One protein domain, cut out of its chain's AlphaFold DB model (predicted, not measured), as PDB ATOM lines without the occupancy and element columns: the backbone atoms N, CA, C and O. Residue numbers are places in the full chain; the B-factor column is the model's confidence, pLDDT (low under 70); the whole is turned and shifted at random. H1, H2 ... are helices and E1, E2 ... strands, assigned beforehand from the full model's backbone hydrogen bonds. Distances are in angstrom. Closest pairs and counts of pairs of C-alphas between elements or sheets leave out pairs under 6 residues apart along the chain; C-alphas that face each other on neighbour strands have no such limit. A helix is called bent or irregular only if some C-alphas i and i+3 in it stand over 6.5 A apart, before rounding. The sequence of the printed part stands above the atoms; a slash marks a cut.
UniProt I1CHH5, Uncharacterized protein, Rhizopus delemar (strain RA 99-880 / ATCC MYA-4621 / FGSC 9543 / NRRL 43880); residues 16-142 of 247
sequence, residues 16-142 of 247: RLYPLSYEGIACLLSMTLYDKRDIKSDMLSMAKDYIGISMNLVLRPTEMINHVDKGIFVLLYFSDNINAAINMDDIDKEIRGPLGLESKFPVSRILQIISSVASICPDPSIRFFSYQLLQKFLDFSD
ATOM      1  N   ARG A  16       6.832 -69.852  63.298       53.44
ATOM      2  CA  ARG A  16       7.892 -69.357  62.408       53.44
ATOM      3  C   ARG A  16       8.881 -68.426  63.113       53.44
ATOM      4  O   ARG A  16      10.015 -68.334  62.660       53.44
ATOM      5  N   LEU A  17       8.465 -67.735  64.179       43.62
ATOM      6  CA  LEU A  17       9.331 -66.836  64.961       43.62
ATOM      7  C   LEU A  17      10.025 -67.563  66.119       43.62
ATOM      8  O   LEU A  17      11.149 -67.212  66.465       43.62
ATOM      9  N   TYR A  18       9.378 -68.588  66.681       50.09
ATOM     10  CA  TYR A  18       9.895 -69.384  67.794       50.09
ATOM     11  C   TYR A  18       9.732 -70.880  67.498       50.09
ATOM     12  O   TYR A  18       8.899 -71.543  68.122       50.09
ATOM     13  N   PRO A  19      10.473 -71.432  66.519       54.59
ATOM     14  CA  PRO A  19      10.446 -72.867  66.283       54.59
ATOM     15  C   PRO A  19      10.956 -73.567  67.546       54.59
ATOM     16  O   PRO A  19      12.101 -73.361  67.955       54.59
ATOM     17  N   LEU A  20      10.109 -74.373  68.195       66.50
ATOM     18  CA  LEU A  20      10.581 -75.204  69.297       66.50
ATOM     19  C   LEU A  20      11.647 -76.156  68.759       66.50
ATOM     20  O   LEU A  20      11.426 -76.859  67.772       66.50
ATOM     21  N   SER A  21      12.803 -76.185  69.420       79.69
ATOM     22  CA  SER A  21      13.817 -77.191  69.128       79.69
ATOM     23  C   SER A  21      13.246 -78.586  69.388       79.69
ATOM     24  O   SER A  21      12.384 -78.770  70.250       79.69
ATOM     25  N   TYR A  22      13.756 -79.592  68.679       76.38
ATOM     26  CA  TYR A  22      13.400 -80.993  68.927       76.38
ATOM     27  C   TYR A  22      13.614 -81.395  70.395       76.38
ATOM     28  O   TYR A  22      12.816 -82.137  70.963       76.38
ATOM     29  N   GLU A  23      14.640 -80.831  71.031       75.19
ATOM     30  CA  GLU A  23      14.906 -80.994  72.460       75.19
ATOM     31  C   GLU A  23      13.803 -80.390  73.331       75.19
ATOM     32  O   GLU A  23      13.339 -81.035  74.271       75.19
ATOM     33  N   GLY A  24      13.337 -79.183  72.998       78.56
ATOM     34  CA  GLY A  24      12.220 -78.534  73.680       78.56
ATOM     35  C   GLY A  24      10.922 -79.327  73.539       78.56
ATOM     36  O   GLY A  24      10.228 -79.531  74.532       78.56
ATOM     37  N   ILE A  25      10.632 -79.838  72.338       79.75
ATOM     38  CA  ILE A  25       9.458 -80.683  72.070       79.75
ATOM     39  C   ILE A  25       9.493 -81.940  72.939       79.75
ATOM     40  O   ILE A  25       8.518 -82.232  73.626       79.75
ATOM     41  N   ALA A  26      10.611 -82.666  72.952       77.88
ATOM     42  CA  ALA A  26      10.717 -83.887  73.738       77.88
ATOM     43  C   ALA A  26      10.707 -83.632  75.252       77.88
ATOM     44  O   ALA A  26      10.137 -84.430  75.988       77.88
ATOM     45  N   CYS A  27      11.264 -82.513  75.728       78.06
ATOM     46  CA  CYS A  27      11.154 -82.126  77.137       78.06
ATOM     47  C   CYS A  27       9.711 -81.786  77.528       78.06
ATOM     48  O   CYS A  27       9.247 -82.195  78.590       78.06
ATOM     49  N   LEU A  28       8.989 -81.047  76.682       79.62
ATOM     50  CA  LEU A  28       7.579 -80.759  76.927       79.62
ATOM     51  C   LEU A  28       6.752 -82.038  76.893       79.62
ATOM     52  O   LEU A  28       5.946 -82.245  77.790       79.62
ATOM     53  N   LEU A  29       7.003 -82.921  75.925       82.12
ATOM     54  CA  LEU A  29       6.360 -84.226  75.847       82.12
ATOM     55  C   LEU A  29       6.651 -85.068  77.094       82.12
ATOM     56  O   LEU A  29       5.736 -85.620  77.689       82.12
ATOM     57  N   SER A  30       7.902 -85.134  77.553       78.50
ATOM     58  CA  SER A  30       8.233 -85.882  78.769       78.50
ATOM     59  C   SER A  30       7.503 -85.311  79.987       78.50
ATOM     60  O   SER A  30       6.997 -86.066  80.811       78.50
ATOM     61  N   MET A  31       7.402 -83.980  80.091       78.06
ATOM     62  CA  MET A  31       6.676 -83.313  81.176       78.06
ATOM     63  C   MET A  31       5.164 -83.557  81.106       78.06
ATOM     64  O   MET A  31       4.552 -83.829  82.137       78.06
ATOM     65  N   THR A  32       4.551 -83.494  79.920       80.06
ATOM     66  CA  THR A  32       3.109 -83.742  79.759       80.06
ATOM     67  C   THR A  32       2.750 -85.195  80.044       80.06
ATOM     68  O   THR A  32       1.735 -85.454  80.689       80.06
ATOM     69  N   LEU A  33       3.599 -86.139  79.625       80.31
ATOM     70  CA  LEU A  33       3.448 -87.560  79.942       80.31
ATOM     71  C   LEU A  33       3.622 -87.833  81.442       80.31
ATOM     72  O   LEU A  33       2.885 -88.640  82.010       80.31
ATOM     73  N   TYR A  34       4.552 -87.134  82.099       76.56
ATOM     74  CA  TYR A  34       4.765 -87.254  83.542       76.56
ATOM     75  C   TYR A  34       3.555 -86.772  84.359       76.56
ATOM     76  O   TYR A  34       3.173 -87.432  85.323       76.56
ATOM     77  N   ASP A  35       2.903 -85.677  83.945       75.25
ATOM     78  CA  ASP A  35       1.728 -85.106  84.633       75.25
ATOM     79  C   ASP A  35       0.446 -85.963  84.477       75.25
ATOM     80  O   ASP A  35      -0.599 -85.623  85.024       75.25
ATOM     81  N   LYS A  36       0.501 -87.089  83.738       64.56
ATOM     82  CA  LYS A  36      -0.593 -88.071  83.549       64.56
ATOM     83  C   LYS A  36      -1.976 -87.454  83.279       64.56
ATOM     84  O   LYS A  36      -2.999 -88.000  83.696       64.56
ATOM     85  N   ARG A  37      -2.057 -86.334  82.558       56.53
ATOM     86  CA  ARG A  37      -3.357 -85.782  82.152       56.53
ATOM     87  C   ARG A  37      -3.914 -86.585  80.996       56.53
ATOM     88  O   ARG A  37      -3.606 -86.260  79.862       56.53
ATOM     89  N   ASP A  38      -4.692 -87.616  81.321       54.25
ATOM     90  CA  ASP A  38      -5.681 -88.337  80.502       54.25
ATOM     91  C   ASP A  38      -5.607 -88.024  78.993       54.25
ATOM     92  O   ASP A  38      -6.505 -87.414  78.403       54.25
ATOM     93  N   ILE A  39      -4.481 -88.383  78.361       58.69
ATOM     94  CA  ILE A  39      -4.260 -88.108  76.946       58.69
ATOM     95  C   ILE A  39      -5.051 -89.168  76.184       58.69
ATOM     96  O   ILE A  39      -4.534 -90.221  75.828       58.69
ATOM     97  N   LYS A  40      -6.333 -88.893  75.932       55.12
ATOM     98  CA  LYS A  40      -7.197 -89.674  75.030       55.12
ATOM     99  C   LYS A  40      -6.850 -89.420  73.558       55.12
ATOM    100  O   LYS A  40      -7.739 -89.192  72.742       55.12
ATOM    101  N   SER A  41      -5.567 -89.373  73.217       61.91
ATOM    102  CA  SER A  41      -5.125 -89.303  71.826       61.91
ATOM    103  C   SER A  41      -4.650 -90.677  71.364       61.91
ATOM    104  O   SER A  41      -4.337 -91.557  72.166       61.91
ATOM    105  N   ASP A  42      -4.630 -90.870  70.047       74.06
ATOM    106  CA  ASP A  42      -4.090 -92.072  69.428       74.06
ATOM    107  C   ASP A  42      -2.579 -92.171  69.720       74.06
ATOM    108  O   ASP A  42      -1.751 -91.544  69.056       74.06
ATOM    109  N   MET A  43      -2.224 -92.944  70.750       78.56
ATOM    110  CA  MET A  43      -0.847 -93.155  71.213       78.56
ATOM    111  C   MET A  43       0.069 -93.681  70.107       78.56
ATOM    112  O   MET A  43       1.246 -93.322  70.059       78.56
ATOM    113  N   LEU A  44      -0.470 -94.479  69.181       79.50
ATOM    114  CA  LEU A  44       0.286 -94.995  68.046       79.50
ATOM    115  C   LEU A  44       0.669 -93.866  67.081       79.50
ATOM    116  O   LEU A  44       1.796 -93.839  66.585       79.50
ATOM    117  N   SER A  45      -0.247 -92.926  66.825       81.31
ATOM    118  CA  SER A  45       0.045 -91.747  65.998       81.31
ATOM    119  C   SER A  45       1.123 -90.868  66.636       81.31
ATOM    120  O   SER A  45       2.094 -90.511  65.970       81.31
ATOM    121  N   MET A  46       1.030 -90.624  67.948       83.06
ATOM    122  CA  MET A  46       2.027 -89.832  68.669       83.06
ATOM    123  C   MET A  46       3.397 -90.499  68.645       83.06
ATOM    124  O   MET A  46       4.392 -89.841  68.358       83.06
ATOM    125  N   ALA A  47       3.475 -91.805  68.889       84.69
ATOM    126  CA  ALA A  47       4.756 -92.489  68.821       84.69
ATOM    127  C   ALA A  47       5.367 -92.436  67.423       84.69
ATOM    128  O   ALA A  47       6.559 -92.182  67.309       84.69
ATOM    129  N   LYS A  48       4.579 -92.582  66.353       83.56
ATOM    130  CA  LYS A  48       5.103 -92.452  64.983       83.56
ATOM    131  C   LYS A  48       5.731 -91.084  64.711       83.56
ATOM    132  O   LYS A  48       6.734 -91.021  64.003       83.56
ATOM    133  N   ASP A  49       5.170 -90.019  65.275       84.06
ATOM    134  CA  ASP A  49       5.671 -88.658  65.072       84.06
ATOM    135  C   ASP A  49       6.832 -88.296  66.017       84.06
ATOM    136  O   ASP A  49       7.738 -87.559  65.627       84.06
ATOM    137  N   TYR A  50       6.851 -88.836  67.241       87.88
ATOM    138  CA  TYR A  50       7.820 -88.453  68.277       87.88
ATOM    139  C   TYR A  50       8.924 -89.478  68.545       87.88
ATOM    140  O   TYR A  50       9.876 -89.153  69.262       87.88
ATOM    141  N   ILE A  51       8.862 -90.689  67.983       89.69
ATOM    142  CA  ILE A  51       9.908 -91.700  68.187       89.69
ATOM    143  C   ILE A  51      11.253 -91.207  67.655       89.69
ATOM    144  O   ILE A  51      12.233 -91.284  68.382       89.69
ATOM    145  N   GLY A  52      11.309 -90.601  66.462       88.44
ATOM    146  CA  GLY A  52      12.552 -90.048  65.914       88.44
ATOM    147  C   GLY A  52      13.154 -88.992  66.836       88.44
ATOM    148  O   GLY A  52      14.296 -89.114  67.268       88.44
ATOM    149  N   ILE A  53      12.334 -88.023  67.251       89.00
ATOM    150  CA  ILE A  53      12.726 -86.963  68.191       89.00
ATOM    151  C   ILE A  53      13.269 -87.561  69.502       89.00
ATOM    152  O   ILE A  53      14.319 -87.138  69.986       89.00
ATOM    153  N   SER A  54      12.589 -88.567  70.054       90.75
ATOM    154  CA  SER A  54      12.994 -89.226  71.303       90.75
ATOM    155  C   SER A  54      14.301 -90.004  71.134       90.75
ATOM    156  O   SER A  54      15.189 -89.904  71.974       90.75
ATOM    157  N   MET A  55      14.468 -90.715  70.018       91.44
ATOM    158  CA  MET A  55      15.700 -91.437  69.690       91.44
ATOM    159  C   MET A  55      16.880 -90.483  69.476       91.44
ATOM    160  O   MET A  55      18.002 -90.794  69.874       91.44
ATOM    161  N   ASN A  56      16.634 -89.294  68.923       90.38
ATOM    162  CA  ASN A  56      17.655 -88.265  68.747       90.38
ATOM    163  C   ASN A  56      18.250 -87.790  70.081       90.38
ATOM    164  O   ASN A  56      19.459 -87.582  70.166       90.38
ATOM    165  N   LEU A  57      17.431 -87.673  71.134       88.69
ATOM    166  CA  LEU A  57      17.916 -87.326  72.478       88.69
ATOM    167  C   LEU A  57      18.866 -88.375  73.063       88.69
ATOM    168  O   LEU A  57      19.724 -88.061  73.886       88.69
ATOM    169  N   VAL A  58      18.694 -89.623  72.641       91.94
ATOM    170  CA  VAL A  58      19.363 -90.799  73.197       91.94
ATOM    171  C   VAL A  58      20.677 -91.106  72.452       91.94
ATOM    172  O   VAL A  58      21.495 -91.886  72.934       91.94
ATOM    173  N   LEU A  59      20.950 -90.439  71.321       89.19
ATOM    174  CA  LEU A  59      22.138 -90.672  70.483       89.19
ATOM    175  C   LEU A  59      23.482 -90.455  71.189       89.19
ATOM    176  O   LEU A  59      24.472 -91.075  70.798       89.19
ATOM    177  N   ARG A  60      23.545 -89.570  72.192       87.44
ATOM    178  CA  ARG A  60      24.787 -89.226  72.907       87.44
ATOM    179  C   ARG A  60      24.717 -89.634  74.382       87.44
ATOM    180  O   ARG A  60      24.644 -88.764  75.255       87.44
ATOM    181  N   PRO A  61      24.764 -90.948  74.680       86.06
ATOM    182  CA  PRO A  61      24.513 -91.485  76.018       86.06
ATOM    183  C   PRO A  61      25.511 -91.033  77.090       86.06
ATOM    184  O   PRO A  61      25.189 -91.108  78.272       86.06
ATOM    185  N   THR A  62      26.707 -90.578  76.707       87.94
ATOM    186  CA  THR A  62      27.787 -90.179  77.626       87.94
ATOM    187  C   THR A  62      27.879 -88.673  77.865       87.94
ATOM    188  O   THR A  62      28.352 -88.263  78.921       87.94
ATOM    189  N   GLU A  63      27.434 -87.847  76.914       87.19
ATOM    190  CA  GLU A  63      27.567 -86.383  76.982       87.19
ATOM    191  C   GLU A  63      26.341 -85.725  77.630       87.19
ATOM    192  O   GLU A  63      26.474 -84.791  78.416       87.19
ATOM    193  N   MET A  64      25.138 -86.209  77.304       86.38
ATOM    194  CA  MET A  64      23.880 -85.499  77.564       86.38
ATOM    195  C   MET A  64      22.908 -86.345  78.392       86.38
ATOM    196  O   MET A  64      21.777 -86.596  77.982       86.38
ATOM    197  N   ILE A  65      23.331 -86.757  79.591       89.00
ATOM    198  CA  ILE A  65      22.594 -87.688  80.473       89.00
ATOM    199  C   ILE A  65      21.132 -87.258  80.690       89.00
ATOM    200  O   ILE A  65      20.223 -88.058  80.506       89.00
ATOM    201  N   ASN A  66      20.886 -85.977  80.984       87.56
ATOM    202  CA  ASN A  66      19.532 -85.451  81.212       87.56
ATOM    203  C   ASN A  66      18.617 -85.535  79.975       87.56
ATOM    204  O   ASN A  66      17.396 -85.546  80.108       87.56
ATOM    205  N   HIS A  67      19.188 -85.531  78.768       87.94
ATOM    206  CA  HIS A  67      18.428 -85.677  77.525       87.94
ATOM    207  C   HIS A  67      18.104 -87.146  77.284       87.94
ATOM    208  O   HIS A  67      16.969 -87.486  76.960       87.94
ATOM    209  N   VAL A  68      19.093 -88.010  77.513       90.38
ATOM    210  CA  VAL A  68      18.958 -89.461  77.396       90.38
ATOM    211  C   VAL A  68      17.886 -89.969  78.356       90.38
ATOM    212  O   VAL A  68      17.014 -90.711  77.926       90.38
ATOM    213  N   ASP A  69      17.890 -89.511  79.611       90.44
ATOM    214  CA  ASP A  69      16.878 -89.858  80.617       90.44
ATOM    215  C   ASP A  69      15.450 -89.568  80.122       90.44
ATOM    216  O   ASP A  69      14.603 -90.458  80.065       90.44
ATOM    217  N   LYS A  70      15.206 -88.344  79.635       89.25
ATOM    218  CA  LYS A  70      13.903 -87.943  79.076       89.25
ATOM    219  C   LYS A  70      13.525 -88.752  77.839       89.25
ATOM    220  O   LYS A  70      12.369 -89.143  77.699       89.25
ATOM    221  N   GLY A  71      14.481 -89.003  76.945       91.38
ATOM    222  CA  GLY A  71      14.256 -89.811  75.750       91.38
ATOM    223  C   GLY A  71      13.859 -91.246  76.099       91.38
ATOM    224  O   GLY A  71      12.851 -91.739  75.602       91.38
ATOM    225  N   ILE A  72      14.591 -91.888  77.014       93.88
ATOM    226  CA  ILE A  72      14.284 -93.237  77.506       93.88
ATOM    227  C   ILE A  72      12.931 -93.267  78.220       93.88
ATOM    228  O   ILE A  72      12.150 -94.184  77.975       93.88
ATOM    229  N   PHE A  73      12.604 -92.255  79.030       91.81
ATOM    230  CA  PHE A  73      11.296 -92.142  79.676       91.81
ATOM    231  C   PHE A  73      10.144 -92.101  78.661       91.81
ATOM    232  O   PHE A  73       9.192 -92.871  78.780       91.81
ATOM    233  N   VAL A  74      10.237 -91.246  77.636       91.00
ATOM    234  CA  VAL A  74       9.207 -91.136  76.588       91.00
ATOM    235  C   VAL A  74       9.077 -92.447  75.806       91.00
ATOM    236  O   VAL A  74       7.965 -92.914  75.567       91.00
ATOM    237  N   LEU A  75      10.197 -93.078  75.445       92.69
ATOM    238  CA  LEU A  75      10.195 -94.351  74.720       92.69
ATOM    239  C   LEU A  75       9.594 -95.488  75.555       92.69
ATOM    240  O   LEU A  75       8.811 -96.280  75.033       92.69
ATOM    241  N   LEU A  76       9.908 -95.547  76.851       92.19
ATOM    242  CA  LEU A  76       9.296 -96.497  77.778       92.19
ATOM    243  C   LEU A  76       7.794 -96.267  77.894       92.19
ATOM    244  O   LEU A  76       7.026 -97.222  77.794       92.19
ATOM    245  N   TYR A  77       7.367 -95.011  78.017       89.31
ATOM    246  CA  TYR A  77       5.950 -94.683  78.040       89.31
ATOM    247  C   TYR A  77       5.243 -95.154  76.764       89.31
ATOM    248  O   TYR A  77       4.191 -95.786  76.843       89.31
ATOM    249  N   PHE A  78       5.823 -94.917  75.585       89.06
ATOM    250  CA  PHE A  78       5.266 -95.434  74.334       89.06
ATOM    251  C   PHE A  78       5.215 -96.963  74.315       89.06
ATOM    252  O   PHE A  78       4.196 -97.523  73.920       89.06
ATOM    253  N   SER A  79       6.255 -97.636  74.808       89.69
ATOM    254  CA  SER A  79       6.278 -99.099  74.863       89.69
ATOM    255  C   SER A  79       5.206 -99.706  75.780       89.69
ATOM    256  O   SER A  79       4.756-100.816  75.542       89.69
ATOM    257  N   ASP A  80       4.755 -98.988  76.809       87.50
ATOM    258  CA  ASP A  80       3.705 -99.486  77.709       87.50
ATOM    259  C   ASP A  80       2.288 -99.288  77.168       87.50
ATOM    260  O   ASP A  80       1.356 -99.967  77.593       87.50
ATOM    261  N   ASN A  81       2.110 -98.339  76.247       83.69
ATOM    262  CA  ASN A  81       0.789 -97.892  75.805       83.69
ATOM    263  C   ASN A  81       0.483 -98.245  74.344       83.69
ATOM    264  O   ASN A  81      -0.605 -97.940  73.854       83.69
ATOM    265  N   ILE A  82       1.422 -98.872  73.634       83.75
ATOM    266  CA  ILE A  82       1.264 -99.261  72.234       83.75
ATOM    267  C   ILE A  82       1.238-100.773  72.134       83.75
ATOM    268  O   ILE A  82       2.072-101.459  72.710       83.75
ATOM    269  N   ASN A  83       0.301-101.279  71.338       79.44
ATOM    270  CA  ASN A  83       0.315-102.660  70.895       79.44
ATOM    271  C   ASN A  83       0.791-102.685  69.438       79.44
ATOM    272  O   ASN A  83       0.038-102.323  68.532       79.44
ATOM    273  N   ALA A  84       2.061-103.025  69.229       77.75
ATOM    274  CA  ALA A  84       2.671-103.146  67.911       77.75
ATOM    275  C   ALA A  84       3.222-104.563  67.729       77.75
ATOM    276  O   ALA A  84       3.741-105.147  68.676       77.75
ATOM    277  N   ALA A  85       3.108-105.080  66.507       84.75
ATOM    278  CA  ALA A  85       3.771-106.299  66.065       84.75
ATOM    279  C   ALA A  85       4.781-105.907  64.980       84.75
ATOM    280  O   ALA A  85       4.391-105.281  63.992       84.75
ATOM    281  N   ILE A  86       6.059-106.193  65.215       87.69
ATOM    282  CA  ILE A  86       7.164-105.956  64.284       87.69
ATOM    283  C   ILE A  86       7.511-107.296  63.644       87.69
ATOM    284  O   ILE A  86       7.905-108.231  64.343       87.69
ATOM    285  N   ASN A  87       7.391-107.358  62.324       92.44
ATOM    286  CA  ASN A  87       7.727-108.540  61.545       92.44
ATOM    287  C   ASN A  87       9.019-108.306  60.747       92.44
ATOM    288  O   ASN A  87       9.545-107.191  60.680       92.44
ATOM    289  N   MET A  88       9.510-109.351  60.077       90.44
ATOM    290  CA  MET A  88      10.779-109.294  59.348       90.44
ATOM    291  C   MET A  88      10.771-108.217  58.245       90.44
ATOM    292  O   MET A  88      11.764-107.520  58.039       90.44
ATOM    293  N   ASP A  89       9.619-108.011  57.600       91.12
ATOM    294  CA  ASP A  89       9.411-106.980  56.573       91.12
ATOM    295  C   ASP A  89       9.469-105.544  57.126       91.12
ATOM    296  O   ASP A  89       9.613-104.585  56.363       91.12
ATOM    297  N   ASP A  90       9.308-105.363  58.440       89.94
ATOM    298  CA  ASP A  90       9.312-104.052  59.087       89.94
ATOM    299  C   ASP A  90      10.719-103.565  59.436       89.94
ATOM    300  O   ASP A  90      10.917-102.365  59.606       89.94
ATOM    301  N   ILE A  91      11.710-104.457  59.510       89.62
ATOM    302  CA  ILE A  91      13.061-104.157  60.010       89.62
ATOM    303  C   ILE A  91      13.734-103.017  59.231       89.62
ATOM    304  O   ILE A  91      14.368-102.139  59.830       89.62
ATOM    305  N   ASP A  92      13.549-103.013  57.911       90.12
ATOM    306  CA  ASP A  92      14.124-102.027  56.993       90.12
ATOM    307  C   ASP A  92      13.163-100.873  56.672       90.12
ATOM    308  O   ASP A  92      13.516 -99.957  55.924       90.12
ATOM    309  N   LYS A  93      11.950-100.866  57.247       90.25
ATOM    310  CA  LYS A  93      11.017 -99.754  57.044       90.25
ATOM    311  C   LYS A  93      11.562 -98.487  57.682       90.25
ATOM    312  O   LYS A  93      12.009 -98.462  58.826       90.25
ATOM    313  N   GLU A  94      11.485 -97.404  56.921       89.94
ATOM    314  CA  GLU A  94      11.953 -96.101  57.364       89.94
ATOM    315  C   GLU A  94      10.967 -95.453  58.342       89.94
ATOM    316  O   GLU A  94       9.795 -95.220  58.030       89.94
ATOM    317  N   ILE A  95      11.478 -95.081  59.507       87.62
ATOM    318  CA  ILE A  95      10.810 -94.249  60.500       87.62
ATOM    319  C   ILE A  95      11.179 -92.786  60.253       87.62
ATOM    320  O   ILE A  95      12.281 -92.474  59.800       87.62
ATOM    321  N   ARG A  96      10.256 -91.868  60.556       88.31
ATOM    322  CA  ARG A  96      10.521 -90.427  60.501       88.31
ATOM    323  C   ARG A  96      11.538 -90.023  61.571       88.31
ATOM    324  O   ARG A  96      11.384 -90.338  62.749       88.31
ATOM    325  N   GLY A  97      12.566 -89.304  61.136       82.44
ATOM    326  CA  GLY A  97      13.534 -88.629  61.987       82.44
ATOM    327  C   GLY A  97      12.944 -87.397  62.688       82.44
ATOM    328  O   GLY A  97      11.735 -87.162  62.644       82.44
ATOM    329  N   PRO A  98      13.790 -86.587  63.335       85.56
ATOM    330  CA  PRO A  98      15.241 -86.527  63.166       85.56
ATOM    331  C   PRO A  98      15.981 -87.653  63.891       85.56
ATOM    332  O   PRO A  98      15.577 -88.054  64.973       85.56
ATOM    333  N   LEU A  99      17.095 -88.114  63.327       85.19
ATOM    334  CA  LEU A  99      18.094 -88.913  64.031       85.19
ATOM    335  C   LEU A  99      19.490 -88.414  63.637       85.19
ATOM    336  O   LEU A  99      20.033 -88.760  62.592       85.19
ATOM    337  N   GLY A 100      20.065 -87.535  64.451       83.69
ATOM    338  CA  GLY A 100      21.279 -86.809  64.105       83.69
ATOM    339  C   GLY A 100      21.030 -85.903  62.901       83.69
ATOM    340  O   GLY A 100      20.257 -84.951  62.987       83.69
ATOM    341  N   LEU A 101      21.687 -86.205  61.781       81.19
ATOM    342  CA  LEU A 101      21.505 -85.492  60.509       81.19
ATOM    343  C   LEU A 101      20.507 -86.192  59.572       81.19
ATOM    344  O   LEU A 101      20.171 -85.651  58.520       81.19
ATOM    345  N   GLU A 102      20.040 -87.387  59.933       86.00
ATOM    346  CA  GLU A 102      19.168 -88.201  59.093       86.00
ATOM    347  C   GLU A 102      17.700 -87.822  59.320       86.00
ATOM    348  O   GLU A 102      17.213 -87.733  60.451       86.00
ATOM    349  N   SER A 103      16.968 -87.596  58.225       85.44
ATOM    350  CA  SER A 103      15.527 -87.313  58.261       85.44
ATOM    351  C   SER A 103      14.679 -88.576  58.368       85.44
ATOM    352  O   SER A 103      13.483 -88.482  58.653       85.44
ATOM    353  N   LYS A 104      15.283 -89.746  58.147       89.69
ATOM    354  CA  LYS A 104      14.667 -91.063  58.260       89.69
ATOM    355  C   LYS A 104      15.711 -92.121  58.598       89.69
ATOM    356  O   LYS A 104      16.863 -91.965  58.211       89.69
ATOM    357  N   PHE A 105      15.300 -93.188  59.272       91.25
ATOM    358  CA  PHE A 105      16.178 -94.295  59.663       91.25
ATOM    359  C   PHE A 105      15.390 -95.615  59.756       91.25
ATOM    360  O   PHE A 105      14.183 -95.567  60.000       91.25
ATOM    361  N   PRO A 106      16.021 -96.790  59.569       92.38
ATOM    362  CA  PRO A 106      15.325 -98.079  59.622       92.38
ATOM    363  C   PRO A 106      14.958 -98.488  61.056       92.38
ATOM    364  O   PRO A 106      15.644 -98.108  62.009       92.38
ATOM    365  N   VAL A 107      13.926 -99.324  61.221       90.50
ATOM    366  CA  VAL A 107      13.488 -99.837  62.537       90.50
ATOM    367  C   VAL A 107      14.629-100.529  63.291       90.50
ATOM    368  O   VAL A 107      14.794-100.313  64.492       90.50
ATOM    369  N   SER A 108      15.487-101.282  62.595       90.75
ATOM    370  CA  SER A 108      16.674-101.937  63.180       90.75
ATOM    371  C   SER A 108      17.611-100.980  63.928       90.75
ATOM    372  O   SER A 108      18.275-101.369  64.895       90.75
ATOM    373  N   ARG A 109      17.647 -99.701  63.532       92.50
ATOM    374  CA  ARG A 109      18.474 -98.681  64.183       92.50
ATOM    375  C   ARG A 109      18.013 -98.393  65.611       92.50
ATOM    376  O   ARG A 109      18.841 -98.012  66.438       92.50
ATOM    377  N   ILE A 110      16.735 -98.631  65.921       92.62
ATOM    378  CA  ILE A 110      16.197 -98.486  67.277       92.62
ATOM    379  C   ILE A 110      16.904 -99.439  68.235       92.62
ATOM    380  O   ILE A 110      17.467 -98.998  69.239       92.62
ATOM    381  N   LEU A 111      16.951-100.722  67.871       94.00
ATOM    382  CA  LEU A 111      17.627-101.759  68.645       94.00
ATOM    383  C   LEU A 111      19.092-101.388  68.908       94.00
ATOM    384  O   LEU A 111      19.568-101.488  70.039       94.00
ATOM    385  N   GLN A 112      19.801-100.915  67.878       93.75
ATOM    386  CA  GLN A 112      21.219-100.551  67.969       93.75
ATOM    387  C   GLN A 112      21.465 -99.395  68.949       93.75
ATOM    388  O   GLN A 112      22.391 -99.460  69.761       93.75
ATOM    389  N   ILE A 113      20.636 -98.349  68.899       94.56
ATOM    390  CA  ILE A 113      20.779 -97.178  69.774       94.56
ATOM    391  C   ILE A 113      20.462 -97.545  71.221       94.56
ATOM    392  O   ILE A 113      21.263 -97.248  72.106       94.56
ATOM    393  N   ILE A 114      19.343 -98.230  71.471       95.38
ATOM    394  CA  ILE A 114      18.958 -98.641  72.830       95.38
ATOM    395  C   ILE A 114      20.031 -99.562  73.425       95.38
ATOM    396  O   ILE A 114      20.437 -99.383  74.574       95.38
ATOM    397  N   SER A 115      20.559-100.492  72.623       95.81
ATOM    398  CA  SER A 115      21.637-101.394  73.043       95.81
ATOM    399  C   SER A 115      22.918-100.648  73.400       95.81
ATOM    400  O   SER A 115      23.591-101.003  74.370       95.81
ATOM    401  N   SER A 116      23.248 -99.597  72.645       95.50
ATOM    402  CA  SER A 116      24.357 -98.701  72.966       95.50
ATOM    403  C   SER A 116      24.142 -98.044  74.323       95.50
ATOM    404  O   SER A 116      24.968 -98.195  75.218       95.50
ATOM    405  N   VAL A 117      22.992 -97.407  74.539       95.69
ATOM    406  CA  VAL A 117      22.712 -96.682  75.790       95.69
ATOM    407  C   VAL A 117      22.721 -97.611  76.997       95.69
ATOM    408  O   VAL A 117      23.379 -97.301  77.990       95.69
ATOM    409  N   ALA A 118      22.104 -98.787  76.883       96.44
ATOM    410  CA  ALA A 118      22.140 -99.820  77.914       96.44
ATOM    411  C   ALA A 118      23.571-100.289  78.250       96.44
ATOM    412  O   ALA A 118      23.831-100.722  79.373       96.44
ATOM    413  N   SER A 119      24.511-100.174  77.307       95.38
ATOM    414  CA  SER A 119      25.899-100.621  77.472       95.38
ATOM    415  C   SER A 119      26.842 -99.544  77.998       95.38
ATOM    416  O   SER A 119      27.690 -99.851  78.834       95.38
ATOM    417  N   ILE A 120      26.744 -98.315  77.475       95.00
ATOM    418  CA  ILE A 120      27.780 -97.280  77.646       95.00
ATOM    419  C   ILE A 120      27.327 -96.040  78.419       95.00
ATOM    420  O   ILE A 120      28.172 -95.207  78.746       95.00
ATOM    421  N   CYS A 121      26.032 -95.876  78.717       94.50
ATOM    422  CA  CYS A 121      25.577 -94.721  79.497       94.50
ATOM    423  C   CYS A 121      26.232 -94.742  80.891       94.50
ATOM    424  O   CYS A 121      26.251 -95.801  81.517       94.50
ATOM    425  N   PRO A 122      26.778 -93.625  81.408       93.75
ATOM    426  CA  PRO A 122      27.442 -93.600  82.711       93.75
ATOM    427  C   PRO A 122      26.467 -93.827  83.875       93.75
ATOM    428  O   PRO A 122      26.857 -94.427  84.881       93.75
ATOM    429  N   ASP A 123      25.200 -93.432  83.725       93.81
ATOM    430  CA  ASP A 123      24.183 -93.605  84.761       93.81
ATOM    431  C   ASP A 123      23.641 -95.055  84.794       93.81
ATOM    432  O   ASP A 123      23.113 -95.544  83.789       93.81
ATOM    433  N   PRO A 124      23.758 -95.776  85.928       94.25
ATOM    434  CA  PRO A 124      23.299 -97.162  86.042       94.25
ATOM    435  C   PRO A 124      21.782 -97.326  85.916       94.25
ATOM    436  O   PRO A 124      21.335 -98.353  85.405       94.25
ATOM    437  N   SER A 125      21.000 -96.343  86.357       94.88
ATOM    438  CA  SER A 125      19.538 -96.388  86.294       94.88
ATOM    439  C   SER A 125      19.078 -96.271  84.846       94.88
ATOM    440  O   SER A 125      18.279 -97.084  84.387       94.88
ATOM    441  N   ILE A 126      19.656 -95.338  84.083       94.44
ATOM    442  CA  ILE A 126      19.373 -95.193  82.647       94.44
ATOM    443  C   ILE A 126      19.780 -96.456  81.885       94.44
ATOM    444  O   ILE A 126      19.028 -96.913  81.020       94.44
ATOM    445  N   ARG A 127      20.932 -97.067  82.214       96.12
ATOM    446  CA  ARG A 127      21.332 -98.353  81.611       96.12
ATOM    447  C   ARG A 127      20.286 -99.440  81.856       96.12
ATOM    448  O   ARG A 127      19.911-100.143  80.920       96.12
ATOM    449  N   PHE A 128      19.797 -99.550  83.090       95.62
ATOM    450  CA  PHE A 128      18.764-100.513  83.466       95.62
ATOM    451  C   PHE A 128      17.442-100.269  82.724       95.62
ATOM    452  O   PHE A 128      16.903-101.190  82.114       95.62
ATOM    453  N   PHE A 129      16.950 -99.030  82.695       95.50
ATOM    454  CA  PHE A 129      15.718 -98.676  81.984       95.50
ATOM    455  C   PHE A 129      15.834 -98.863  80.467       95.50
ATOM    456  O   PHE A 129      14.887 -99.308  79.823       95.50
ATOM    457  N   SER A 130      17.012 -98.613  79.896       96.19
ATOM    458  CA  SER A 130      17.296 -98.899  78.484       96.19
ATOM    459  C   SER A 130      17.295-100.401  78.197       96.19
ATOM    460  O   SER A 130      16.785-100.826  77.165       96.19
ATOM    461  N   TYR A 131      17.815-101.224  79.113       96.38
ATOM    462  CA  TYR A 131      17.729-102.683  79.001       96.38
ATOM    463  C   TYR A 131      16.276-103.180  79.072       96.38
ATOM    464  O   TYR A 131      15.876-104.020  78.272       96.38
ATOM    465  N   GLN A 132      15.454-102.614  79.961       95.31
ATOM    466  CA  GLN A 132      14.020-102.924  80.008       95.31
ATOM    467  C   GLN A 132      13.293-102.508  78.724       95.31
ATOM    468  O   GLN A 132      12.460-103.252  78.216       95.31
ATOM    469  N   LEU A 133      13.623-101.339  78.170       95.12
ATOM    470  CA  LEU A 133      13.078-100.893  76.891       95.12
ATOM    471  C   LEU A 133      13.480-101.840  75.749       95.12
ATOM    472  O   LEU A 133      12.655-102.141  74.891       95.12
ATOM    473  N   LEU A 134      14.718-102.343  75.761       95.44
ATOM    474  CA  LEU A 134      15.193-103.341  74.801       95.44
ATOM    475  C   LEU A 134      14.378-104.638  74.891       95.44
ATOM    476  O   LEU A 134      13.971-105.172  73.865       95.44
ATOM    477  N   GLN A 135      14.099-105.112  76.106       93.69
ATOM    478  CA  GLN A 135      13.254-106.285  76.332       93.69
ATOM    479  C   GLN A 135      11.838-106.075  75.779       93.69
ATOM    480  O   GLN A 135      11.360-106.904  75.011       93.69
ATOM    481  N   LYS A 136      11.208-104.930  76.070       92.62
ATOM    482  CA  LYS A 136       9.883-104.592  75.522       92.62
ATOM    483  C   LYS A 136       9.883-104.493  73.997       92.62
ATOM    484  O   LYS A 136       8.928-104.904  73.353       92.62
ATOM    485  N   PHE A 137      10.960-103.971  73.410       92.44
ATOM    486  CA  PHE A 137      11.107-103.912  71.957       92.44
ATOM    487  C   PHE A 137      11.162-105.310  71.323       92.44
ATOM    488  O   PHE A 137      10.538-105.540  70.289       92.44
ATOM    489  N   LEU A 138      11.857-106.261  71.957       92.81
ATOM    490  CA  LEU A 138      11.824-107.666  71.539       92.81
ATOM    491  C   LEU A 138      10.428-108.274  71.711       92.81
ATOM    492  O   LEU A 138       9.995-109.047  70.865       92.81
ATOM    493  N   ASP A 139       9.695-107.882  72.754       89.94
ATOM    494  CA  ASP A 139       8.335-108.370  72.994       89.94
ATOM    495  C   ASP A 139       7.307-107.867  71.965       89.94
ATOM    496  O   ASP A 139       6.301-108.540  71.744       89.94
ATOM    497  N   PHE A 140       7.580-106.750  71.281       89.38
ATOM    498  CA  PHE A 140       6.811-106.316  70.109       89.38
ATOM    499  C   PHE A 140       7.107-107.111  68.842       89.38
ATOM    500  O   PHE A 140       6.385-106.973  67.861       89.38
ATOM    501  N   SER A 141       8.181-107.891  68.810       90.44
ATOM    502  CA  SER A 141       8.587-108.609  67.608       90.44
ATOM    503  C   SER A 141       7.887-109.964  67.518       90.44
ATOM    504  O   SER A 141       7.642-110.613  68.539       90.44
ATOM    505  N   ASP A 142       7.592-110.412  66.298       90.25
ATOM    506  CA  ASP A 142       7.237-111.813  66.069       90.25
ATOM    507  C   ASP A 142       8.437-112.747  66.323       90.25
ATOM    508  O   ASP A 142       9.560-112.308  66.587       90.25
TER     509      ASP A 142
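Overview. This is residues 16 to 142 of the 247 residues of an uncharacterized protein of Rhizopus delemar (strain RA 99-880 / ATCC MYA-4621 / FGSC 9543 / NRRL 43880) (UniProt I1CHH5). Two helical hairpins, H2 with H3 and H4 with H5, pack together with H3 beside H5, while H2 and H4 meet at a steeper angle. H1 crosses the first hairpin, and the small strand hairpin E1 E2 packs on H2 through E1. The printed part has 127 residues, with five named helices and two named strands in the order H1 H2 H3 E1 E2 H4 H5; the two-stranded sheet is antiparallel and the class is mostly helix. It is compact, with a radius of gyration of the C-alphas of 14.0 A, and rounded, spanning 43 by 34 by 30 A.

Along the chain. E1 is residues 94 to 99, from C-alpha 94 at (11.953, -96.101, 57.364), and E2 is residues 102 to 106. H2, residues 43 to 58, is 20.4 A long and irregular, with C-alphas 49 and 52 7.1 A apart and a kink of 52 degrees near residue 50. H3, residues 65 to 81, measures 24.5 A. H1, residues 22 to 34, begins at C-alpha 22 (13.400, -80.993, 68.927) and measures 18.1 A. H4 is residues 108 to 120, 18.8 A. H5, residues 124 to 139, measures 22.8 A and ends at C-alpha 139 (8.335, -108.370, 72.994).

Arrangement. E1 and E2 form a hairpin, with N 95 and O 105 2.8 A apart and N 102 and O 99 3.0 A apart, both within hydrogen-bond range. The closest C-alphas of H2 and E1 are those of Gly 52 and Gly 97, 4.3 A. H2 and H3 form a helical hairpin and touch at a shallow tilt of 22 degrees, closest at the C-alphas of Val 58 and Val 68, 4.4 A. H1 touches H3 at a steep tilt of 54 degrees, closest at the C-alphas of Ser 30 and Val 74, 5.8 A. With residues 22 to 26 alone, H1 also touches H2, closest at the C-alphas of Tyr 22 and Ile 53, 6.1 A. H3 and H5 touch and run the same way at a shallow tilt of 30 degrees, the closest C-alphas being those of Leu 76 and Leu 133, 5.9 A. H4 and H5 form another helical hairpin, at a shallow tilt of 27 degrees, closest at the C-alphas of Ala 118 and Arg 127, 4.1 A. H2 touches H4 with residues 55 to 58 alone, at a steep tilt of 46 degrees, closest at the C-alphas of Val 58 and Val 117, 7.2 A. The helix packing is part aligned, part crossed: 3 of these 6 helix pairs are at a shallow tilt. Every O i to N i+4 pair is within hydrogen-bond range in H1, H4 and H5, against 9 of 12 in H2 and 12 of 13 in H3.

Size, cuts and confidence. The C-alphas farthest apart are those of Leu 17 and Asp 142, 45.0 A. The printed part has no cut. The link from H3 to E1, residues 82 to 93, is long; residues 35 to 41 stand free. The mean pLDDT of the printed part is 85.5, with residues 16 to 20 and 36 to 41 under 70.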